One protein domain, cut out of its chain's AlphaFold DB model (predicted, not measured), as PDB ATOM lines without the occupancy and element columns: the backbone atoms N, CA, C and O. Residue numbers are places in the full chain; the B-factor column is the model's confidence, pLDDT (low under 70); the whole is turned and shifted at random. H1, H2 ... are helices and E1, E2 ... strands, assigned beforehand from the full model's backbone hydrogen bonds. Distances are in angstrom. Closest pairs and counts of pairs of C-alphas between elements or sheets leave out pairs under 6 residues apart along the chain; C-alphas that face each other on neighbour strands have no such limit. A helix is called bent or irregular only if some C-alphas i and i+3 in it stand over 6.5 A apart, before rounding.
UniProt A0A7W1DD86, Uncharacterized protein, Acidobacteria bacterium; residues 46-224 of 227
ATOM      1  N   LYS A  46     187.251 169.896 171.284       92.94
ATOM      2  CA  LYS A  46     187.040 168.579 170.673       92.94
ATOM      3  C   LYS A  46     188.354 167.813 170.514       92.94
ATOM      4  O   LYS A  46     188.432 166.657 170.909       92.94
ATOM      5  N   GLU A  47     189.388 168.447 169.959       93.50
ATOM      6  CA  GLU A  47     190.714 167.823 169.818       93.50
ATOM      7  C   GLU A  47     191.314 167.472 171.180       93.50
ATOM      8  O   GLU A  47     191.876 166.391 171.346       93.50
ATOM      9  N   TRP A  48     191.157 168.369 172.159       94.06
ATOM     10  CA  TRP A  48     191.590 168.119 173.526       94.06
ATOM     11  C   TRP A  48     190.878 166.899 174.123       94.06
ATOM     12  O   TRP A  48     191.544 165.990 174.611       94.06
ATOM     13  N   GLN A  49     189.547 166.845 174.025       95.31
ATOM     14  CA  GLN A  49     188.745 165.751 174.566       95.31
ATOM     15  C   GLN A  49     189.121 164.404 173.943       95.31
ATOM     16  O   GLN A  49     189.326 163.443 174.670       95.31
ATOM     17  N   ILE A  50     189.325 164.344 172.623       96.19
ATOM     18  CA  ILE A  50     189.694 163.099 171.930       96.19
ATOM     19  C   ILE A  50     191.021 162.531 172.450       96.19
ATOM     20  O   ILE A  50     191.167 161.312 172.565       96.19
ATOM     21  N   ILE A  51     191.993 163.389 172.769       96.19
ATOM     22  CA  ILE A  51     193.260 162.942 173.362       96.19
ATOM     23  C   ILE A  51     193.038 162.409 174.773       96.19
ATOM     24  O   ILE A  51     193.576 161.356 175.103       96.19
ATOM     25  N   ILE A  52     192.246 163.106 175.590       95.44
ATOM     26  CA  ILE A  52     191.922 162.647 176.944       95.44
ATOM     27  C   ILE A  52     191.204 161.295 176.901       95.44
ATOM     28  O   ILE A  52     191.617 160.382 177.612       95.44
ATOM     29  N   ASP A  53     190.217 161.129 176.024       97.00
ATOM     30  CA  ASP A  53     189.485 159.870 175.855       97.00
ATOM     31  C   ASP A  53     190.422 158.737 175.406       97.00
ATOM     32  O   ASP A  53     190.350 157.623 175.919       97.00
ATOM     33  N   SER A  54     191.348 159.026 174.482       97.56
ATOM     34  CA  SER A  54     192.331 158.042 174.001       97.56
ATOM     35  C   SER A  54     193.295 157.614 175.113       97.56
ATOM     36  O   SER A  54     193.592 156.428 175.239       97.56
ATOM     37  N   LEU A  55     193.739 158.551 175.960       95.88
ATOM     38  CA  LEU A  55     194.582 158.252 177.121       95.88
ATOM     39  C   LEU A  55     193.839 157.421 178.168       95.88
ATOM     40  O   LEU A  55     194.410 156.487 178.719       95.88
ATOM     41  N   GLN A  56     192.577 157.759 178.449       95.50
ATOM     42  CA  GLN A  56     191.737 157.022 179.400       95.50
ATOM     43  C   GLN A  56     191.443 155.594 178.930       95.50
ATOM     44  O   GLN A  56     191.318 154.692 179.758       95.50
ATOM     45  N   ALA A  57     191.341 155.402 177.616       97.56
ATOM     46  CA  ALA A  57     191.199 154.098 176.981       97.56
ATOM     47  C   ALA A  57     192.532 153.345 176.820       97.56
ATOM     48  O   ALA A  57     192.522 152.236 176.294       97.56
ATOM     49  N   GLU A  58     193.657 153.936 177.240       97.50
ATOM     50  CA  GLU A  58     195.003 153.373 177.077       97.50
ATOM     51  C   GLU A  58     195.371 153.074 175.609       97.50
ATOM     52  O   GLU A  58     196.215 152.231 175.309       97.50
ATOM     53  N   ASP A  59     194.773 153.813 174.666       98.06
ATOM     54  CA  ASP A  59     195.133 153.778 173.248       98.06
ATOM     55  C   ASP A  59     196.412 154.601 173.048       98.06
ATOM     56  O   ASP A  59     196.394 155.775 172.655       98.06
ATOM     57  N   TRP A  60     197.541 153.999 173.426       97.75
ATOM     58  CA  TRP A  60     198.844 154.660 173.473       97.75
ATOM     59  C   TRP A  60     199.309 155.157 172.110       97.75
ATOM     60  O   TRP A  60     199.867 156.250 172.010       97.75
ATOM     61  N   GLU A  61     199.058 154.380 171.055       97.19
ATOM     62  CA  GLU A  61     199.441 154.744 169.693       97.19
ATOM     63  C   GLU A  61     198.667 155.975 169.220       97.19
ATOM     64  O   GLU A  61     199.281 156.951 168.778       97.19
ATOM     65  N   LYS A  62     197.337 155.978 169.382       97.69
ATOM     66  CA  LYS A  62     196.497 157.123 169.016       97.69
ATOM     67  C   LYS A  62     196.806 158.346 169.869       97.69
ATOM     68  O   LYS A  62     196.909 159.451 169.339       97.69
ATOM     69  N   SER A  63     196.995 158.158 171.172       98.00
ATOM     70  CA  SER A  63     197.324 159.240 172.105       98.00
ATOM     71  C   SER A  63     198.648 159.910 171.742       98.00
ATOM     72  O   SER A  63     198.713 161.138 171.656       98.00
ATOM     73  N   ALA A  64     199.691 159.116 171.470       98.06
ATOM     74  CA  ALA A  64     200.997 159.624 171.062       98.06
ATOM     75  C   ALA A  64     200.926 160.337 169.704       98.06
ATOM     76  O   ALA A  64     201.446 161.443 169.562       98.06
ATOM     77  N   PHE A  65     200.229 159.743 168.730       97.38
ATOM     78  CA  PHE A  65     200.042 160.329 167.404       97.38
ATOM     79  C   PHE A  65     199.352 161.698 167.469       97.38
ATOM     80  O   PHE A  65     199.878 162.686 166.953       97.38
ATOM     81  N   LEU A  66     198.202 161.780 168.145       96.75
ATOM     82  CA  LEU A  66     197.437 163.020 168.265       96.75
ATOM     83  C   LEU A  66     198.223 164.094 169.027       96.75
ATOM     84  O   LEU A  66     198.272 165.246 168.595       96.75
ATOM     85  N   ALA A  67     198.878 163.728 170.134       96.88
ATOM     86  CA  ALA A  67     199.685 164.672 170.899       96.88
ATOM     87  C   ALA A  67     200.871 165.205 170.081       96.88
ATOM     88  O   ALA A  67     201.089 166.416 170.052       96.88
ATOM     89  N   GLY A  68     201.582 164.337 169.356       96.12
ATOM     90  CA  GLY A  68     202.678 164.729 168.467       96.12
ATOM     91  C   GLY A  68     202.226 165.678 167.353       96.12
ATOM     92  O   GLY A  68     202.864 166.709 167.121       96.12
ATOM     93  N   GLN A  69     201.085 165.401 166.708       94.81
ATOM     94  CA  GLN A  69     200.506 166.303 165.705       94.81
ATOM     95  C   GLN A  69     200.192 167.687 166.286       94.81
ATOM     96  O   GLN A  69     200.545 168.708 165.691       94.81
ATOM     97  N   LEU A  70     199.565 167.736 167.464       94.06
ATOM     98  CA  LEU A  70     199.220 169.002 168.103       94.06
ATOM     99  C   LEU A  70     200.448 169.792 168.558       94.06
ATOM    100  O   LEU A  70     200.469 171.005 168.372       94.06
ATOM    101  N   ILE A  71     201.478 169.137 169.103       93.75
ATOM    102  CA  ILE A  71     202.742 169.794 169.486       93.75
ATOM    103  C   ILE A  71     203.423 170.416 168.265       93.75
ATOM    104  O   ILE A  71     203.962 171.520 168.341       93.75
ATOM    105  N   ASN A  72     203.377 169.741 167.115       90.69
ATOM    106  CA  ASN A  72     203.957 170.271 165.886       90.69
ATOM    107  C   ASN A  72     203.185 171.480 165.345       90.69
ATOM    108  O   ASN A  72     203.810 172.389 164.795       90.69
ATOM    109  N   ARG A  73     201.862 171.521 165.532       89.62
ATOM    110  CA  ARG A  73     201.002 172.632 165.098       89.62
ATOM    111  C   ARG A  73     201.076 173.843 166.035       89.62
ATOM    112  O   ARG A  73     201.167 174.976 165.576       89.62
ATOM    113  N   VAL A  74     201.065 173.612 167.344       88.31
ATOM    114  CA  VAL A  74     200.932 174.656 168.370       88.31
ATOM    115  C   VAL A  74     202.314 175.104 168.833       88.31
ATOM    116  O   VAL A  74     203.043 174.350 169.474       88.31
ATOM    117  N   LYS A  75     202.696 176.344 168.513       80.69
ATOM    118  CA  LYS A  75     204.045 176.866 168.802       80.69
ATOM    119  C   LYS A  75     204.155 177.606 170.132       80.69
ATOM    120  O   LYS A  75     205.250 177.696 170.685       80.69
ATOM    121  N   THR A  76     203.041 178.101 170.658       84.12
ATOM    122  CA  THR A  76     202.981 178.882 171.898       84.12
ATOM    123  C   THR A  76     201.925 178.318 172.841       84.12
ATOM    124  O   THR A  76     200.911 177.766 172.418       84.12
ATOM    125  N   ASP A  77     202.185 178.415 174.144       82.69
ATOM    126  CA  ASP A  77     201.204 178.040 175.160       82.69
ATOM    127  C   ASP A  77     200.099 179.103 175.245       82.69
ATOM    128  O   ASP A  77     200.374 180.300 175.208       82.69
ATOM    129  N   ASN A  78     198.853 178.655 175.404       83.81
ATOM    130  CA  ASN A  78     197.728 179.521 175.755       83.81
ATOM    131  C   ASN A  78     197.594 179.655 177.283       83.81
ATOM    132  O   ASN A  78     198.325 179.019 178.047       83.81
ATOM    133  N   GLU A  79     196.612 180.428 177.753       83.06
ATOM    134  CA  GLU A  79     196.339 180.588 179.193       83.06
ATOM    135  C   GLU A  79     196.046 179.256 179.902       83.06
ATOM    136  O   GLU A  79     196.420 179.055 181.058       83.06
ATOM    137  N   LYS A  80     195.440 178.297 179.186       85.44
ATOM    138  CA  LYS A  80     195.158 176.938 179.679       85.44
ATOM    139  C   LYS A  80     196.407 176.040 179.734       85.44
ATOM    140  O   LYS A  80     196.295 174.889 180.164       85.44
ATOM    141  N   LYS A  81     197.576 176.533 179.304       91.75
ATOM    142  CA  LYS A  81     198.858 175.809 179.259       91.75
ATOM    143  C   LYS A  81     198.780 174.481 178.497       91.75
ATOM    144  O   LYS A  81     199.344 173.466 178.914       91.75
ATOM    145  N   ARG A  82     198.013 174.446 177.400       92.00
ATOM    146  CA  ARG A  82     197.756 173.196 176.666       92.00
ATOM    147  C   ARG A  82     199.011 172.592 176.050       92.00
ATOM    148  O   ARG A  82     199.142 171.375 176.078       92.00
ATOM    149  N   LEU A  83     199.930 173.398 175.528       94.25
ATOM    150  CA  LEU A  83     201.155 172.886 174.919       94.25
ATOM    151  C   LEU A  83     202.072 172.276 175.993       94.25
ATOM    152  O   LEU A  83     202.593 171.179 175.797       94.25
ATOM    153  N   ALA A  84     202.187 172.905 177.163       96.19
ATOM    154  CA  ALA A  84     202.899 172.340 178.310       96.19
ATOM    155  C   ALA A  84     202.294 171.017 178.815       96.19
ATOM    156  O   ALA A  84     203.036 170.112 179.200       96.19
ATOM    157  N   ARG A  85     200.966 170.862 178.769       96.62
ATOM    158  CA  ARG A  85     200.297 169.583 179.074       96.62
ATOM    159  C   ARG A  85     200.510 168.537 177.979       96.62
ATOM    160  O   ARG A  85     200.727 167.370 178.289       96.62
ATOM    161  N   LEU A  86     200.481 168.941 176.707       96.88
ATOM    162  CA  LEU A  86     200.708 168.033 175.582       96.88
ATOM    163  C   LEU A  86     202.097 167.406 175.618       96.88
ATOM    164  O   LEU A  86     202.210 166.213 175.358       96.88
ATOM    165  N   ARG A  87     203.137 168.173 175.974       97.88
ATOM    166  CA  ARG A  87     204.495 167.626 176.126       97.88
ATOM    167  C   ARG A  87     204.508 166.448 177.099       97.88
ATOM    168  O   ARG A  87     205.074 165.407 176.785       97.88
ATOM    169  N   TYR A  88     203.831 166.585 178.243       98.31
ATOM    170  CA  TYR A  88     203.696 165.489 179.200       98.31
ATOM    171  C   TYR A  88     202.917 164.310 178.612       98.31
ATOM    172  O   TYR A  88     203.401 163.182 178.650       98.31
ATOM    173  N   ILE A  89     201.736 164.577 178.044       98.31
ATOM    174  CA  ILE A  89     200.877 163.555 177.433       98.31
ATOM    175  C   ILE A  89     201.649 162.736 176.398       98.31
ATOM    176  O   ILE A  89     201.540 161.514 176.383       98.31
ATOM    177  N   TYR A  90     202.437 163.397 175.554       98.62
ATOM    178  CA  TYR A  90     203.185 162.735 174.497       98.62
ATOM    179  C   TYR A  90     204.243 161.788 175.066       98.62
ATOM    180  O   TYR A  90     204.247 160.611 174.712       98.62
ATOM    181  N   LEU A  91     205.075 162.248 176.011       98.75
ATOM    182  CA  LEU A  91     206.059 161.373 176.661       98.75
ATOM    183  C   LEU A  91     205.377 160.209 177.399       98.75
ATOM    184  O   LEU A  91     205.814 159.065 177.291       98.75
ATOM    185  N   TYR A  92     204.285 160.487 178.117       98.50
ATOM    186  CA  TYR A  92     203.520 159.481 178.851       98.50
ATOM    187  C   TYR A  92     202.912 158.410 177.929       98.50
ATOM    188  O   TYR A  92     203.008 157.217 178.218       98.50
ATOM    189  N   ALA A  93     202.332 158.818 176.797       98.56
ATOM    190  CA  ALA A  93     201.762 157.907 175.810       98.56
ATOM    191  C   ALA A  93     202.842 157.074 175.105       98.56
ATOM    192  O   ALA A  93     202.654 155.878 174.901       98.56
ATOM    193  N   LEU A  94     203.999 157.665 174.785       98.62
ATOM    194  CA  LEU A  94     205.132 156.920 174.231       98.62
ATOM    195  C   LEU A  94     205.662 155.866 175.210       98.62
ATOM    196  O   LEU A  94     205.972 154.753 174.790       98.62
ATOM    197  N   ALA A  95     205.712 156.173 176.509       98.19
ATOM    198  CA  ALA A  95     206.060 155.186 177.528       98.19
ATOM    199  C   ALA A  95     205.065 154.010 177.553       98.19
ATOM    200  O   ALA A  95     205.496 152.856 177.522       98.19
ATOM    201  N   GLY A  96     203.756 154.285 177.513       97.50
ATOM    202  CA  GLY A  96     202.723 153.246 177.402       97.50
ATOM    203  C   GLY A  96     202.851 152.407 176.123       97.50
ATOM    204  O   GLY A  96     202.787 151.181 176.169       97.50
ATOM    205  N   LYS A  97     203.143 153.049 174.984       97.38
ATOM    206  CA  LYS A  97     203.372 152.390 173.686       97.38
ATOM    207  C   LYS A  97     204.552 151.411 173.745       97.38
ATOM    208  O   LYS A  97     204.446 150.294 173.247       97.38
ATOM    209  N   ILE A  98     205.656 151.800 174.390       97.19
ATOM    210  CA  ILE A  98     206.828 150.930 174.597       97.19
ATOM    211  C   ILE A  98     206.454 149.691 175.420       97.19
ATOM    212  O   ILE A  98     206.850 148.583 175.059       97.19
ATOM    213  N   ILE A  99     205.689 149.868 176.502       95.31
ATOM    214  CA  ILE A  99     205.229 148.763 177.356       95.31
ATOM    215  C   ILE A  99     204.349 147.803 176.548       95.31
ATOM    216  O   ILE A  99     204.660 146.616 176.476       95.31
ATOM    217  N   ALA A 100     203.332 148.321 175.857       95.38
ATOM    218  CA  ALA A 100     202.417 147.508 175.058       95.38
ATOM    219  C   ALA A 100     203.141 146.715 173.953       95.38
ATOM    220  O   ALA A 100     202.831 145.551 173.701       95.38
ATOM    221  N   PHE A 101     204.146 147.309 173.301       96.19
ATOM    222  CA  PHE A 101     204.964 146.594 172.320       96.19
ATOM    223  C   PHE A 101     205.862 145.531 172.945       96.19
ATOM    224  O   PHE A 101     206.014 144.456 172.361       96.19
ATOM    225  N   SER A 102     206.419 145.794 174.126       93.75
ATOM    226  CA  SER A 102     207.187 144.800 174.874       93.75
ATOM    227  C   SER A 102     206.318 143.591 175.231       93.75
ATOM    228  O   SER A 102     206.728 142.454 174.998       93.75
ATOM    229  N   GLU A 103     205.106 143.818 175.740       93.31
ATOM    230  CA  GLU A 103     204.147 142.762 176.099       93.31
ATOM    231  C   GLU A 103     203.688 141.953 174.879       93.31
ATOM    232  O   GLU A 103     203.565 140.731 174.944       93.31
ATOM    233  N   ALA A 104     203.517 142.615 173.734       96.06
ATOM    234  CA  ALA A 104     203.184 141.976 172.465       96.06
ATOM    235  C   ALA A 104     204.393 141.345 171.737       96.06
ATOM    236  O   ALA A 104     204.241 140.867 170.612       96.06
ATOM    237  N   ASN A 105     205.596 141.364 172.332       95.88
ATOM    238  CA  ASN A 105     206.853 140.888 171.733       95.88
ATOM    239  C   ASN A 105     207.189 141.540 170.364       95.88
ATOM    240  O   ASN A 105     207.836 140.939 169.502       95.88
ATOM    241  N   LYS A 106     206.774 142.796 170.166       97.19
ATOM    242  CA  LYS A 106     207.013 143.616 168.966       97.19
ATOM    243  C   LYS A 106     208.324 144.398 169.082       97.19
ATOM    244  O   LYS A 106     208.342 145.604 169.320       97.19
ATOM    245  N   LYS A 107     209.453 143.695 168.969       95.81
ATOM    246  CA  LYS A 107     210.789 144.250 169.274       95.81
ATOM    247  C   LYS A 107     211.201 145.429 168.385       95.81
ATOM    248  O   LYS A 107     211.885 146.332 168.863       95.81
ATOM    249  N   SER A 108     210.822 145.413 167.105       97.31
ATOM    250  CA  SER A 108     211.177 146.479 166.159       97.31
ATOM    251  C   SER A 108     210.439 147.773 166.507       97.31
ATOM    252  O   SER A 108     211.035 148.843 166.629       97.31
ATOM    253  N   GLU A 109     209.141 147.655 166.764       97.88
ATOM    254  CA  GLU A 109     208.264 148.753 167.138       97.88
ATOM    255  C   GLU A 109     208.600 149.289 168.534       97.88
ATOM    256  O   GLU A 109     208.605 150.504 168.730       97.88
ATOM    257  N   GLU A 110     208.961 148.417 169.487       96.19
ATOM    258  CA  GLU A 110     209.491 148.815 170.799       96.19
ATOM    259  C   GLU A 110     210.747 149.686 170.637       96.19
ATOM    260  O   GLU A 110     210.839 150.761 171.233       96.19
ATOM    261  N   ALA A 111     211.713 149.249 169.820       96.12
ATOM    262  CA  ALA A 111     212.948 149.991 169.584       96.12
ATOM    263  C   ALA A 111     212.681 151.354 168.925       96.12
ATOM    264  O   ALA A 111     213.224 152.367 169.370       96.12
ATOM    265  N   ALA A 112     211.797 151.395 167.924       97.94
ATOM    266  CA  ALA A 112     211.387 152.636 167.274       97.94
ATOM    267  C   ALA A 112     210.693 153.600 168.254       97.94
ATOM    268  O   ALA A 112     211.018 154.785 168.280       97.94
ATOM    269  N   ALA A 113     209.792 153.099 169.105       97.56
ATOM    270  CA  ALA A 113     209.096 153.913 170.101       97.56
ATOM    271  C   ALA A 113     210.043 154.448 171.192       97.56
ATOM    272  O   ALA A 113     209.882 155.581 171.643       97.56
ATOM    273  N   ARG A 114     211.063 153.675 171.596       97.31
ATOM    274  CA  ARG A 114     212.114 154.150 172.516       97.31
ATOM    275  C   ARG A 114     212.932 155.282 171.914       97.31
ATOM    276  O   ARG A 114     213.228 156.250 172.607       97.31
ATOM    277  N   GLU A 115     213.289 155.166 170.641       97.94
ATOM    278  CA  GLU A 115     214.022 156.213 169.932       97.94
ATOM    279  C   GLU A 115     213.179 157.484 169.760       97.94
ATOM    280  O   GLU A 115     213.664 158.592 169.992       97.94
ATOM    281  N   GLU A 116     211.897 157.329 169.421       98.25
ATOM    282  CA  GLU A 116     210.929 158.429 169.377       98.25
ATOM    283  C   GLU A 116     210.836 159.136 170.740       98.25
ATOM    284  O   GLU A 116     210.940 160.363 170.810       98.25
ATOM    285  N   LEU A 117     210.726 158.369 171.832       98.50
ATOM    286  CA  LEU A 117     210.674 158.902 173.192       98.50
ATOM    287  C   LEU A 117     211.945 159.672 173.565       98.50
ATOM    288  O   LEU A 117     211.837 160.761 174.128       98.50
ATOM    289  N   ARG A 118     213.132 159.140 173.251       98.31
ATOM    290  CA  ARG A 118     214.414 159.811 173.525       98.31
ATOM    291  C   ARG A 118     214.508 161.150 172.796       98.31
ATOM    292  O   ARG A 118     214.726 162.173 173.436       98.31
ATOM    293  N   LYS A 119     214.219 161.170 171.491       98.38
ATOM    294  CA  LYS A 119     214.209 162.407 170.690       98.38
ATOM    295  C   LYS A 119     213.220 163.441 171.220       98.38
ATOM    296  O   LYS A 119     213.555 164.622 171.324       98.38
ATOM    297  N   ALA A 120     212.007 163.005 171.560       98.25
ATOM    298  CA  ALA A 120     210.995 163.882 172.132       98.25
ATOM    299  C   ALA A 120     211.470 164.471 173.468       98.25
ATOM    300  O   ALA A 120     211.437 165.688 173.645       98.25
ATOM    301  N   ALA A 121     211.969 163.625 174.373       98.25
ATOM    302  CA  ALA A 121     212.493 164.025 175.673       98.25
ATOM    303  C   ALA A 121     213.617 165.062 175.553       98.25
ATOM    304  O   ALA A 121     213.527 166.117 176.182       98.25
ATOM    305  N   ASP A 122     214.612 164.808 174.701       98.12
ATOM    306  CA  ASP A 122     215.739 165.717 174.474       98.12
ATOM    307  C   ASP A 122     215.263 167.082 173.963       98.12
ATOM    308  O   ASP A 122     215.688 168.127 174.458       98.12
ATOM    309  N   SER A 123     214.300 167.093 173.034       97.62
ATOM    310  CA  SER A 123     213.720 168.334 172.501       97.62
ATOM    311  C   SER A 123     212.915 169.141 173.534       97.62
ATOM    312  O   SER A 123     212.668 170.339 173.350       97.62
ATOM    313  N   PHE A 124     212.482 168.494 174.618       97.88
ATOM    314  CA  PHE A 124     211.651 169.091 175.657       97.88
ATOM    315  C   PHE A 124     212.429 169.546 176.892       97.88
ATOM    316  O   PHE A 124     211.856 170.250 177.732       97.88
ATOM    317  N   VAL A 125     213.714 169.211 177.012       98.50
ATOM    318  CA  VAL A 125     214.567 169.753 178.075       98.50
ATOM    319  C   VAL A 125     214.566 171.289 178.007       98.50
ATOM    320  O   VAL A 125     214.627 171.905 176.943       98.50
ATOM    321  N   GLY A 126     214.424 171.924 179.168       98.38
ATOM    322  CA  GLY A 126     214.300 173.371 179.325       98.38
ATOM    323  C   GLY A 126     212.897 173.934 179.069       98.38
ATOM    324  O   GLY A 126     212.722 175.152 179.148       98.38
ATOM    325  N   LYS A 127     211.886 173.103 178.774       97.56
ATOM    326  CA  LYS A 127     210.516 173.562 178.482       97.56
ATOM    327  C   LYS A 127     209.557 173.452 179.677       97.56
ATOM    328  O   LYS A 127     209.718 172.604 180.549       97.56
ATOM    329  N   GLU A 128     208.535 174.314 179.629       97.69
ATOM    330  CA  GLU A 128     207.226 174.268 180.315       97.69
ATOM    331  C   GLU A 128     206.565 172.881 180.351       97.69
ATOM    332  O   GLU A 128     206.150 172.436 179.279       97.69
ATOM    333  N   PHE A 129     206.372 172.246 181.512       98.38
ATOM    334  CA  PHE A 129     205.444 171.119 181.678       98.38
ATOM    335  C   PHE A 129     204.366 171.422 182.717       98.38
ATOM    336  O   PHE A 129     204.636 172.003 183.769       98.38
ATOM    337  N   VAL A 130     203.152 170.946 182.438       97.50
ATOM    338  CA  VAL A 130     202.068 170.843 183.421       97.50
ATOM    339  C   VAL A 130     201.597 169.395 183.444       97.50
ATOM    340  O   VAL A 130     201.130 168.871 182.433       97.50
ATOM    341  N   LEU A 131     201.746 168.756 184.597       97.31
ATOM    342  CA  LEU A 131     201.357 167.372 184.842       97.31
ATOM    343  C   LEU A 131     199.831 167.283 185.015       97.31
ATOM    344  O   LEU A 131     199.207 168.276 185.405       97.31
ATOM    345  N   PRO A 132     199.198 166.130 184.728       94.50
ATOM    346  CA  PRO A 132     197.773 165.957 184.959       94.50
ATOM    347  C   PRO A 132     197.468 166.100 186.452       94.50
ATOM    348  O   PRO A 132     198.333 165.831 187.299       94.50
ATOM    349  N   PRO A 133     196.248 166.537 186.789       94.12
ATOM    350  CA  PRO A 133     195.901 166.750 188.171       94.12
ATOM    351  C   PRO A 133     195.821 165.422 188.900       94.12
ATOM    352  O   PRO A 133     195.325 164.427 188.372       94.12
ATOM    353  N   ARG A 134     196.348 165.415 190.117       94.69
ATOM    354  CA  ARG A 134     196.380 164.240 190.977       94.69
ATOM    355  C   ARG A 134     196.071 164.657 192.396       94.69
ATOM    356  O   ARG A 134     196.322 165.794 192.800       94.69
ATOM    357  N   ARG A 135     195.531 163.723 193.167       94.00
ATOM    358  CA  ARG A 135     195.283 163.954 194.584       94.00
ATOM    359  C   ARG A 135     196.610 163.957 195.341       94.00
ATOM    360  O   ARG A 135     197.470 163.104 195.105       94.00
ATOM    361  N   PHE A 136     196.777 164.914 196.246       93.00
ATOM    362  CA  PHE A 136     197.922 164.945 197.151       93.00
ATOM    363  C   PHE A 136     197.660 164.093 198.397       93.00
ATOM    364  O   PHE A 136     196.597 164.199 199.020       93.00
ATOM    365  N   LEU A 137     198.654 163.291 198.788       90.38
ATOM    366  CA  LEU A 137     198.647 162.491 200.010       90.38
ATOM    367  C   LEU A 137     199.871 162.824 200.872       90.38
ATOM    368  O   LEU A 137     201.011 162.716 200.428       90.38
ATOM    369  N   ALA A 138     199.633 163.180 202.137       85.38
ATOM    370  CA  ALA A 138     200.704 163.469 203.095       85.38
ATOM    371  C   ALA A 138     201.537 162.220 203.442       85.38
ATOM    372  O   ALA A 138     202.722 162.323 203.750       85.38
ATOM    373  N   ASN A 139     200.922 161.037 203.363       84.38
ATOM    374  CA  ASN A 139     201.585 159.749 203.514       84.38
ATOM    375  C   ASN A 139     201.339 158.905 202.258       84.38
ATOM    376  O   ASN A 139     200.194 158.621 201.915       84.38
ATOM    377  N   CYS A 140     202.425 158.503 201.599       82.38
ATOM    378  CA  CYS A 140     202.395 157.770 200.339       82.38
ATOM    379  C   CYS A 140     202.946 156.346 200.435       82.38
ATOM    380  O   CYS A 140     203.561 155.844 199.489       82.38
ATOM    381  N   ASN A 141     202.767 155.688 201.576       78.56
ATOM    382  CA  ASN A 141     203.119 154.280 201.695       78.56
ATOM    383  C   ASN A 141     202.320 153.456 200.666       78.56
ATOM    384  O   ASN A 141     201.112 153.311 200.793       78.56
ATOM    385  N   GLN A 142     203.023 152.931 199.653       70.38
ATOM    386  CA  GLN A 142     202.522 151.980 198.645       70.38
ATOM    387  C   GLN A 142     201.392 152.477 197.720       70.38
ATOM    388  O   GLN A 142     200.629 151.673 197.198       70.38
ATOM    389  N   VAL A 143     201.303 153.784 197.458       85.81
ATOM    390  CA  VAL A 143     200.291 154.355 196.549       85.81
ATOM    391  C   VAL A 143     200.914 154.890 195.255       85.81
ATOM    392  O   VAL A 143     201.981 155.507 195.270       85.81
ATOM    393  N   LEU A 144     200.236 154.652 194.129       92.12
ATOM    394  CA  LEU A 144     200.632 155.052 192.771       92.12
ATOM    395  C   LEU A 144     199.663 156.108 192.229       92.12
ATOM    396  O   LEU A 144     198.518 156.161 192.658       92.12
ATOM    397  N   ASN A 145     200.101 156.939 191.284       93.94
ATOM    398  CA  ASN A 145     199.307 158.029 190.694       93.94
ATOM    399  C   ASN A 145     198.852 159.127 191.677       93.94
ATOM    400  O   ASN A 145     197.943 159.898 191.370       93.94
ATOM    401  N   TYR A 146     199.532 159.268 192.818       94.94
ATOM    402  CA  TYR A 146     199.330 160.362 193.773       94.94
ATOM    403  C   TYR A 146     200.537 161.295 193.824       94.94
ATOM    404  O   TYR A 146     201.663 160.903 193.507       94.94
ATOM    405  N   ILE A 147     200.291 162.532 194.258       95.62
ATOM    406  CA  ILE A 147     201.360 163.465 194.613       95.62
ATOM    407  C   ILE A 147     201.821 163.159 196.027       95.62
ATOM    408  O   ILE A 147     201.012 163.123 196.956       95.62
ATOM    409  N   CYS A 148     203.130 162.992 196.169       94.25
ATOM    410  CA  CYS A 148     203.753 162.504 197.380       94.25
ATOM    411  C   CYS A 148     204.937 163.370 197.800       94.25
ATOM    412  O   CYS A 148     205.744 163.735 196.942       94.25
ATOM    413  N   PRO A 149     205.118 163.634 199.103       93.12
ATOM    414  CA  PRO A 149     206.359 164.209 199.593       93.12
ATOM    415  C   PRO A 149     207.537 163.256 199.356       93.12
ATOM    416  O   PRO A 149     207.400 162.023 199.366       93.12
ATOM    417  N   VAL A 150     208.716 163.834 199.141       92.50
ATOM    418  CA  VAL A 150     209.973 163.087 199.100       92.50
ATOM    419  C   VAL A 150     210.540 163.015 200.514       92.50
ATOM    420  O   VAL A 150     210.700 164.028 201.191       92.50
ATOM    421  N   LYS A 151     210.851 161.800 200.978       88.75
ATOM    422  CA  LYS A 151     211.435 161.594 202.307       88.75
ATOM    423  C   LYS A 151     212.732 162.400 202.431       88.75
ATOM    424  O   LYS A 151     213.608 162.271 201.580       88.75
ATOM    425  N   ASN A 152     212.854 163.175 203.508       88.06
ATOM    426  CA  ASN A 152     214.007 164.029 203.808       88.06
ATOM    427  C   ASN A 152     214.273 165.134 202.764       88.06
ATOM    428  O   ASN A 152     215.408 165.591 202.642       88.06
ATOM    429  N   ASN A 153     213.260 165.559 202.000       91.56
ATOM    430  CA  ASN A 153     213.379 166.700 201.097       91.56
ATOM    431  C   ASN A 153     212.071 167.508 201.051       91.56
ATOM    432  O   ASN A 153     211.165 167.218 200.272       91.56
ATOM    433  N   ASP A 154     212.015 168.556 201.870       89.69
ATOM    434  CA  ASP A 154     210.858 169.452 202.012       89.69
ATOM    435  C   ASP A 154     210.625 170.363 200.789       89.69
ATOM    436  O   ASP A 154     209.592 171.028 200.696       89.69
ATOM    437  N   ASN A 155     211.569 170.386 199.844       93.94
ATOM    438  CA  ASN A 155     211.499 171.165 198.607       93.94
ATOM    439  C   ASN A 155     211.205 170.272 197.396       93.94
ATOM    440  O   ASN A 155     211.435 170.683 196.257       93.94
ATOM    441  N   ALA A 156     210.753 169.034 197.615       95.62
ATOM    442  CA  ALA A 156     210.513 168.095 196.538       95.62
ATOM    443  C   ALA A 156     209.213 167.315 196.710       95.62
ATOM    444  O   ALA A 156     208.917 166.749 197.765       95.62
ATOM    445  N   LEU A 157     208.480 167.214 195.606       96.19
ATOM    446  CA  LEU A 157     207.351 166.308 195.464       96.19
ATOM    447  C   LEU A 157     207.653 165.288 194.378       96.19
ATOM    448  O   LEU A 157     208.421 165.545 193.451       96.19
ATOM    449  N   ARG A 158     207.028 164.122 194.490       95.75
ATOM    450  CA  ARG A 158     207.131 163.063 193.498       95.75
ATOM    451  C   ARG A 158     205.776 162.500 193.115       95.75
ATOM    452  O   ARG A 158     204.846 162.503 193.919       95.75
ATOM    453  N   VAL A 159     205.716 161.943 191.915       96.62
ATOM    454  CA  VAL A 159     204.616 161.107 191.433       96.62
ATOM    455  C   VAL A 159     205.213 159.850 190.811       96.62
ATOM    456  O   VAL A 159     206.237 159.905 190.134       96.62
ATOM    457  N   THR A 160     204.574 158.707 191.043       96.06
ATOM    458  CA  THR A 160     204.812 157.496 190.245       96.06
ATOM    459  C   THR A 160     203.610 157.318 189.336       96.06
ATOM    460  O   THR A 160     202.531 157.001 189.833       96.06
ATOM    461  N   ALA A 161     203.775 157.606 188.048       96.81
ATOM    462  CA  ALA A 161     202.712 157.542 187.059       96.81
ATOM    463  C   ALA A 161     202.708 156.176 186.373       96.81
ATOM    464  O   ALA A 161     203.740 155.716 185.870       96.81
ATOM    465  N   THR A 162     201.547 155.538 186.356       96.38
ATOM    466  CA  THR A 162     201.357 154.180 185.841       96.38
ATOM    467  C   THR A 162     200.143 154.105 184.935       96.38
ATOM    468  O   THR A 162     199.294 154.994 184.964       96.38
ATOM    469  N   ASN A 163     200.012 152.990 184.222       94.31
ATOM    470  CA  ASN A 163     198.738 152.572 183.644       94.31
ATOM    471  C   ASN A 163     197.624 152.470 184.712       94.31
ATOM    472  O   ASN A 163     197.882 152.507 185.927       94.31
ATOM    473  N   LYS A 164     196.379 152.324 184.254       93.31
ATOM    474  CA  LYS A 164     195.164 152.277 185.078       93.31
ATOM    475  C   LYS A 164     195.221 151.203 186.164       93.31
ATOM    476  O   LYS A 164     194.821 151.462 187.295       93.31
ATOM    477  N   GLU A 165     195.763 150.035 185.830       91.88
ATOM    478  CA  GLU A 165     195.867 148.890 186.741       91.88
ATOM    479  C   GLU A 165     197.067 148.978 187.703       91.88
ATOM    480  O   GLU A 165     197.210 148.148 188.596       91.88
ATOM    481  N   GLY A 166     197.954 149.968 187.546       91.44
ATOM    482  CA  GLY A 166     199.119 150.132 188.421       91.44
ATOM    483  C   GLY A 166     200.225 149.093 188.223       91.44
ATOM    484  O   GLY A 166     201.127 148.997 189.054       91.44
ATOM    485  N   THR A 167     200.175 148.315 187.144       90.00
ATOM    486  CA  THR A 167     201.111 147.216 186.867       90.00
ATOM    487  C   THR A 167     202.348 147.657 186.089       90.00
ATOM    488  O   THR A 167     203.381 146.993 186.171       90.00
ATOM    489  N   ALA A 168     202.277 148.782 185.373       91.75
ATOM    490  CA  ALA A 168     203.370 149.280 184.549       91.75
ATOM    491  C   ALA A 168     203.677 150.752 184.846       91.75
ATOM    492  O   ALA A 168     202.798 151.612 184.769       91.75
ATOM    493  N   ILE A 169     204.936 151.060 185.173       96.12
ATOM    494  CA  ILE A 169     205.357 152.417 185.536       96.12
ATOM    495  C   ILE A 169     205.837 153.152 184.286       96.12
ATOM    496  O   ILE A 169     206.886 152.862 183.713       96.12
ATOM    497  N   HIS A 170     205.082 154.160 183.873       97.25
ATOM    498  CA  HIS A 170     205.431 154.975 182.713       97.25
ATOM    499  C   HIS A 170     206.515 155.981 183.096       97.25
ATOM    500  O   HIS A 170     207.539 156.095 182.420       97.25
ATOM    501  N   SER A 171     206.321 156.673 184.221       97.88
ATOM    502  CA  SER A 171     207.279 157.656 184.709       97.88
ATOM    503  C   SER A 171     207.351 157.760 186.222       97.88
ATOM    504  O   SER A 171     206.352 157.687 186.933       97.88
ATOM    505  N   PHE A 172     208.553 158.050 186.709       97.44
ATOM    506  CA  PHE A 172     208.739 158.735 187.982       97.44
ATOM    507  C   PHE A 172     208.906 160.229 187.716       97.44
ATOM    508  O   PHE A 172     209.813 160.628 186.993       97.44
ATOM    509  N   GLU A 173     208.061 161.065 188.302       98.19
ATOM    510  CA  GLU A 173     208.156 162.521 188.199       98.19
ATOM    511  C   GLU A 173     208.697 163.064 189.515       98.19
ATOM    512  O   GLU A 173     208.117 162.800 190.564       98.19
ATOM    513  N   LEU A 174     209.798 163.811 189.467       98.25
ATOM    514  CA  LEU A 174     210.377 164.522 190.603       98.25
ATOM    515  C   LEU A 174     210.292 166.022 190.334       98.25
ATOM    516  O   LEU A 174     210.844 166.502 189.349       98.25
ATOM    517  N   ILE A 175     209.609 166.759 191.201       98.38
ATOM    518  CA  ILE A 175     209.401 168.198 191.075       98.38
ATOM    519  C   ILE A 175     210.161 168.878 192.205       98.38
ATOM    520  O   ILE A 175     209.819 168.689 193.372       98.38
ATOM    521  N   LEU A 176     211.181 169.654 191.846       98.19
ATOM    522  CA  LEU A 176     211.990 170.452 192.760       98.19
ATOM    523  C   LEU A 176     211.491 171.897 192.769       98.19
ATOM    524  O   LEU A 176     211.377 172.537 191.719       98.19
ATOM    525  N   PHE A 177     211.212 172.401 193.964       97.38
ATOM    526  CA  PHE A 177     210.761 173.764 194.211       97.38
ATOM    527  C   PHE A 177     211.938 174.632 194.659       97.38
ATOM    528  O   PHE A 177     212.819 174.169 195.383       97.38
ATOM    529  N   ASP A 178     211.930 175.906 194.267       95.50
ATOM    530  CA  ASP A 178     212.966 176.865 194.682       95.50
ATOM    531  C   ASP A 178     212.854 177.212 196.180       95.50
ATOM    532  O   ASP A 178     213.805 177.690 196.796       95.50
ATOM    533  N   GLN A 179     211.681 176.967 196.773       91.38
ATOM    534  CA  GLN A 179     211.370 177.216 198.176       91.38
ATOM    535  C   GLN A 179     210.543 176.068 198.755       91.38
ATOM    536  O   GLN A 179     209.865 175.339 198.027       91.38
ATOM    537  N   LYS A 180     210.572 175.944 200.084       90.56
ATOM    538  CA  LYS A 180     209.744 174.987 200.817       90.56
ATOM    539  C   LYS A 180     208.264 175.254 200.559       90.56
ATOM    540  O   LYS A 180     207.804 176.388 200.666       90.56
ATOM    541  N   VAL A 181     207.520 174.191 200.273       85.81
ATOM    542  CA  VAL A 181     206.069 174.248 200.069       85.81
ATOM    543  C   VAL A 181     205.371 173.895 201.382       85.81
ATOM    544  O   VAL A 181     205.661 172.853 201.972       85.81
ATOM    545  N   ASP A 182     204.431 174.726 201.841       86.75
ATOM    546  CA  ASP A 182     203.527 174.321 202.923       86.75
ATOM    547  C   ASP A 182     202.462 173.368 202.369       86.75
ATOM    548  O   ASP A 182     201.566 173.757 201.624       86.75
ATOM    549  N   LEU A 183     202.585 172.085 202.706       85.44
ATOM    550  CA  LEU A 183     201.742 171.021 202.160       85.44
ATOM    551  C   LEU A 183     200.392 170.877 202.881       85.44
ATOM    552  O   LEU A 183     199.533 170.117 202.421       85.44
ATOM    553  N   LYS A 184     200.176 171.593 203.995       84.38
ATOM    554  CA  LYS A 184     198.938 171.490 204.788       84.38
ATOM    555  C   LYS A 184     197.705 171.806 203.945       84.38
ATOM    556  O   LYS A 184     196.743 171.041 203.960       84.38
ATOM    557  N   ASP A 185     197.791 172.841 203.116       82.38
ATOM    558  CA  ASP A 185     196.674 173.314 202.297       82.38
ATOM    559  C   ASP A 185     196.352 172.423 201.094       82.38
ATOM    560  O   ASP A 185     195.305 172.601 200.466       82.38
ATOM    561  N   PHE A 186     197.207 171.449 200.779       87.94
ATOM    562  CA  PHE A 186     197.038 170.544 199.639       87.94
ATOM    563  C   PHE A 186     196.505 169.168 200.050       87.94
ATOM    564  O   PHE A 186     196.043 168.412 199.196       87.94
ATOM    565  N   THR A 187     196.520 168.839 201.348       87.69
ATOM    566  CA  THR A 187     196.153 167.506 201.847       87.69
ATOM    567  C   THR A 187     194.763 167.079 201.382       87.69
ATOM    568  O   THR A 187     193.758 167.706 201.703       87.69
ATOM    569  N   GLY A 188     194.712 165.994 200.599       86.00
ATOM    570  CA  GLY A 188     193.474 165.416 200.090       86.00
ATOM    571  C   GLY A 188     192.842 166.142 198.900       86.00
ATOM    572  O   GLY A 188     191.825 165.646 198.415       86.00
ATOM    573  N   LYS A 189     193.421 167.245 198.406       91.19
ATOM    574  CA  LYS A 189     192.900 168.023 197.270       91.19
ATOM    575  C   LYS A 189     193.489 167.560 195.938       91.19
ATOM    576  O   LYS A 189     194.636 167.109 195.876       91.19
ATOM    577  N   GLU A 190     192.721 167.714 194.863       93.50
ATOM    578  CA  GLU A 190     193.247 167.583 193.504       93.50
ATOM    579  C   GLU A 190     194.112 168.785 193.147       93.50
ATOM    580  O   GLU A 190     193.750 169.940 193.384       93.50
ATOM    581  N   THR A 191     195.288 168.499 192.604       93.56
ATOM    582  CA  THR A 191     196.351 169.481 192.458       93.56
ATOM    583  C   THR A 191     197.107 169.247 191.156       93.56
ATOM    584  O   THR A 191     197.433 168.113 190.807       93.56
ATOM    585  N   PHE A 192     197.412 170.327 190.442       93.19
ATOM    586  CA  PHE A 192     198.369 170.332 189.344       93.19
ATOM    587  C   PHE A 192     199.782 170.514 189.884       93.19
ATOM    588  O   PHE A 192     200.034 171.394 190.711       93.19
ATOM    589  N   LEU A 193     200.704 169.737 189.333       96.44
ATOM    590  CA  LEU A 193     202.133 169.981 189.437       96.44
ATOM    591  C   LEU A 193     202.683 170.401 188.081       96.44
ATOM    592  O   LEU A 193     202.110 170.097 187.035       96.44
ATOM    593  N   GLY A 194     203.829 171.055 188.092       97.19
ATOM    594  CA  GLY A 194     204.583 171.320 186.883       97.19
ATOM    595  C   GLY A 194     205.888 172.016 187.194       97.19
ATOM    596  O   GLY A 194     206.279 172.146 188.354       97.19
ATOM    597  N   GLY A 195     206.570 172.437 186.142       98.06
ATOM    598  CA  GLY A 195     207.872 173.074 186.228       98.06
ATOM    599  C   GLY A 195     208.602 172.976 184.901       98.06
ATOM    600  O   GLY A 195     208.018 172.647 183.867       98.06
ATOM    601  N   ILE A 196     209.897 173.254 184.942       98.62
ATOM    602  CA  ILE A 196     210.769 173.211 183.774       98.62
ATOM    603  C   ILE A 196     211.486 171.872 183.764       98.62
ATOM    604  O   ILE A 196     212.177 171.543 184.728       98.62
ATOM    605  N   LEU A 197     211.328 171.103 182.687       98.75
ATOM    606  CA  LEU A 197     211.996 169.810 182.562       98.75
ATOM    607  C   LEU A 197     213.514 170.019 182.510       98.75
ATOM    608  O   LEU A 197     214.024 170.608 181.564       98.75
ATOM    609  N   ALA A 198     214.235 169.553 183.523       98.62
ATOM    610  CA  ALA A 198     215.685 169.700 183.615       98.62
ATOM    611  C   ALA A 198     216.425 168.463 183.106       98.62
ATOM    612  O   ALA A 198     217.488 168.584 182.504       98.62
ATOM    613  N   LYS A 199     215.879 167.271 183.372       98.31
ATOM    614  CA  LYS A 199     216.530 166.001 183.043       98.31
ATOM    615  C   LYS A 199     215.504 164.907 182.778       98.31
ATOM    616  O   LYS A 199     214.487 164.830 183.471       98.31
ATOM    617  N   VAL A 200     215.836 164.031 181.833       98.44
ATOM    618  CA  VAL A 200     215.166 162.747 181.617       98.44
ATOM    619  C   VAL A 200     216.183 161.625 181.794       98.44
ATOM    620  O   VAL A 200     217.306 161.718 181.306       98.44
ATOM    621  N   GLU A 201     215.808 160.581 182.525       97.94
ATOM    622  CA  GLU A 201     216.603 159.359 182.678       97.94
ATOM    623  C   GLU A 201     215.780 158.174 182.190       97.94
ATOM    624  O   GLU A 201     214.601 158.068 182.527       97.94
ATOM    625  N   PHE A 202     216.388 157.275 181.423       97.06
ATOM    626  CA  PHE A 202     215.717 156.088 180.904       97.06
ATOM    627  C   PHE A 202     216.145 154.841 181.661       97.06
ATOM    628  O   PHE A 202     217.279 154.734 182.134       97.06
ATOM    629  N   ASN A 203     215.229 153.886 181.765       93.38
ATOM    630  CA  ASN A 203     215.562 152.577 182.289       93.38
ATOM    631  C   ASN A 203     216.244 151.729 181.213       93.38
ATOM    632  O   ASN A 203     215.588 151.218 180.303       93.38
ATOM    633  N   GLU A 204     217.552 151.542 181.346       87.25
ATOM    634  CA  GLU A 204     218.310 150.632 180.480       87.25
ATOM    635  C   GLU A 204     218.174 149.163 180.925       87.25
ATOM    636  O   GLU A 204     218.438 148.243 180.152       87.25
ATOM    637  N   ASN A 205     217.710 148.914 182.156       85.69
ATOM    638  CA  ASN A 205     217.523 147.568 182.685       85.69
ATOM    639  C   ASN A 205     216.056 147.118 182.578       85.69
ATOM    640  O   ASN A 205     215.216 147.421 183.431       85.69
ATOM    641  N   LYS A 206     215.774 146.299 181.560       77.56
ATOM    642  CA  LYS A 206     214.435 145.753 181.280       77.56
ATOM    643  C   LYS A 206     213.854 144.859 182.387       77.56
ATOM    644  O   LYS A 206     212.670 144.554 182.334       77.56
ATOM    645  N   SER A 207     214.640 144.446 183.384       78.56
ATOM    646  CA  SER A 207     214.137 143.692 184.543       78.56
ATOM    647  C   SER A 207     213.352 144.554 185.539       78.56
ATOM    648  O   SER A 207     212.683 144.002 186.407       78.56
ATOM    649  N   TYR A 208     213.417 145.887 185.435       76.00
ATOM    650  CA  TYR A 208     212.620 146.791 186.264       76.00
ATOM    651  C   TYR A 208     211.412 147.349 185.493       76.00
ATOM    652  O   TYR A 208     211.559 147.739 184.334       76.00
ATOM    653  N   PRO A 209     210.231 147.467 186.130       83.94
ATOM    654  CA  PRO A 209     208.972 147.761 185.444       83.94
ATOM    655  C   PRO A 209     208.742 149.265 185.220       83.94
ATOM    656  O   PRO A 209     207.622 149.743 185.389       83.94
ATOM    657  N   TRP A 210     209.789 150.033 184.892       93.19
ATOM    658  CA  TRP A 210     209.682 151.474 184.625       93.19
ATOM    659  C   TRP A 210     210.350 151.890 183.314       93.19
ATOM    660  O   TRP A 210     211.298 151.243 182.872       93.19
ATOM    661  N   ILE A 211     209.859 152.971 182.696       97.06
ATOM    662  CA  ILE A 211     210.382 153.479 181.415       97.06
ATOM    663  C   ILE A 211     211.295 154.692 181.592       97.06
ATOM    664  O   ILE A 211     212.426 154.677 181.099       97.06
ATOM    665  N   MET A 212     210.824 155.737 182.279       97.94
ATOM    666  CA  MET A 212     211.585 156.982 182.428       97.94
ATOM    667  C   MET A 212     211.447 157.644 183.805       97.94
ATOM    668  O   MET A 212     210.498 157.410 184.554       97.94
ATOM    669  N   ARG A 213     212.397 158.518 184.136       98.25
ATOM    670  CA  ARG A 213     212.315 159.475 185.239       98.25
ATOM    671  C   ARG A 213     212.422 160.884 184.677       98.25
ATOM    672  O   ARG A 213     213.350 161.187 183.935       98.25
ATOM    673  N   LEU A 214     211.490 161.740 185.068       98.69
ATOM    674  CA  LEU A 214     211.424 163.147 184.704       98.69
ATOM    675  C   LEU A 214     211.779 163.982 185.933       98.69
ATOM    676  O   LEU A 214     211.144 163.839 186.976       98.69
ATOM    677  N   SER A 215     212.787 164.843 185.818       98.62
ATOM    678  CA  SER A 215     213.164 165.784 186.877       98.62
ATOM    679  C   SER A 215     212.837 167.205 186.448       98.62
ATOM    680  O   SER A 215     213.347 167.682 185.432       98.62
ATOM    681  N   PHE A 216     212.010 167.884 187.233       98.75
ATOM    682  CA  PHE A 216     211.580 169.257 187.013       98.75
ATOM    683  C   PHE A 216     212.210 170.183 188.049       98.75
ATOM    684  O   PHE A 216     212.311 169.832 189.222       98.75
ATOM    685  N   VAL A 217     212.596 171.377 187.611       98.56
ATOM    686  CA  VAL A 217     213.066 172.485 188.459       98.56
ATOM    687  C   VAL A 217     212.136 173.681 188.310       98.56
ATOM    688  O   VAL A 217     211.332 173.716 187.372       98.56
ATOM    689  N   ARG A 218     212.253 174.676 189.201       97.94
ATOM    690  CA  ARG A 218     211.311 175.807 189.271       97.94
ATOM    691  C   ARG A 218     209.870 175.297 189.341       97.94
ATOM    692  O   ARG A 218     208.996 175.702 188.571       97.94
ATOM    693  N   GLY A 219     209.680 174.294 190.197       97.69
ATOM    694  CA  GLY A 219     208.427 173.585 190.359       97.69
ATOM    695  C   GLY A 219     207.312 174.509 190.826       97.69
ATOM    696  O   GLY A 219     207.539 175.447 191.590       97.69
ATOM    697  N   PHE A 220     206.091 174.220 190.392       95.75
ATOM    698  CA  PHE A 220     204.892 174.868 190.903       95.75
ATOM    699  C   PHE A 220     203.829 173.837 191.274       95.75
ATOM    700  O   PHE A 220     203.799 172.714 190.763       95.75
ATOM    701  N   ILE A 221     202.933 174.256 192.163       94.50
ATOM    702  CA  ILE A 221     201.822 173.466 192.680       94.50
ATOM    703  C   ILE A 221     200.563 174.341 192.714       94.50
ATOM    704  O   ILE A 221     200.631 175.504 193.115       94.50
ATOM    705  N   ARG A 222     199.421 173.833 192.233       92.19
ATOM    706  CA  ARG A 222     198.152 174.586 192.179       92.19
ATOM    707  C   ARG A 222     196.957 173.685 192.461       92.19
ATOM    708  O   ARG A 222     196.778 172.689 191.768       92.19
ATOM    709  N   VAL A 223     196.118 174.056 193.424       90.31
ATOM    710  CA  VAL A 223     194.859 173.350 193.712       90.31
ATOM    711  C   VAL A 223     193.863 173.558 192.568       90.31
ATOM    712  O   VAL A 223     193.751 174.666 192.036       90.31
ATOM    713  N   ILE A 224     193.125 172.509 192.200       86.94
ATOM    714  CA  ILE A 224     191.947 172.651 191.343       86.94
ATOM    715  C   ILE A 224     190.836 173.305 192.151       86.94
ATOM    716  O   ILE A 224     190.347 172.738 193.126       86.94
TER     717      ILE A 224
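What this domain is: This is residues 46 to 224 of the 227 residues of an uncharacterized protein of Acidobacteria bacterium (UniProt A0A7W1DD86). A strongly twisted sheet of six strands, three of them sharply bent, has the long helix H3 packed along one face. H4 lies beside H3 and grazes the sheet, while H2 and H1 pack on the helix side, away from the strands; the long link of residues 177 to 189 lies at the sheet's far side from the helices. The printed part has 179 residues, with four helices followed by six strands, class mixed; the sheet's order is E1, E5, E6, E4, E3, E2, mixed in direction. It is compact, with a radius of gyration of the C-alphas of 15.7 A and spans of 46 by 39 by 27 A.

How they stand to each other: H1, residues 46 to 56, touches H2, residues 60 to 73, at a shallow tilt of 32 degrees; the C-alphas of Ser 54 and Ser 63 are closest, 5.5 A. H2 touches H3, residues 82 to 103, at 31 degrees, a shallow tilt, closest at the C-alphas of Trp 60 and Ala 93, 5.0 A. H1, H2 and H3 form an up-and-down bundle, each running against the one before. H4, residues 107 to 124, touches H3 at a shallow tilt of 21 degrees, opposite ways, with the C-alphas of Ile 98 and Glu 110 closest at 5.1 A. Every O i to N i+4 pair is within hydrogen-bond range in H1, H2 and H4, and 17 of 18 are in H3. E1, residues 128 to 130, is an edge strand antiparallel to E5, residues 190 to 202, with N 129 and O 195 at 2.9 A. E2, residues 147 to 150, E3, residues 153 to 162, and E4, residues 169 to 176, form a meander, each strand the antiparallel neighbour of the one before; N 158 and O 148 are 2.8 A apart, N 161 and O 171 2.8 A. E6, residues 210 to 223, is parallel to E4, N 174 and O 214 at 2.8 A, and antiparallel to E5, N 213 and O 201 at 2.8 A. H3 is on the sheet at a height of 8.7 A, along the strands, at 21 degrees to E4 on the local plane. H1 and H2 are not on the sheet.

Where its parts are: H1 begins at C-alpha 46, (187.040, 168.579, 170.673). H3 is 31.1 A long and H4 25.7 A. E5 is 28.2 A long and bends by 92 degrees at residue 198; E6, 27.9 A, bends by 95 degrees at residue 218, and ends at C-alpha 223, (194.859, 173.350, 193.712). E3 bends by 64 degrees at residue 156.

The domain as a whole: The C-alphas farthest apart, of Ser 108 and Lys 184, are 47.6 A apart. The printed part has no cut. The links E1 to E2 and E4 to E5 are long. The mean pLDDT of the printed part is 93.9, and no printed residue is under 70.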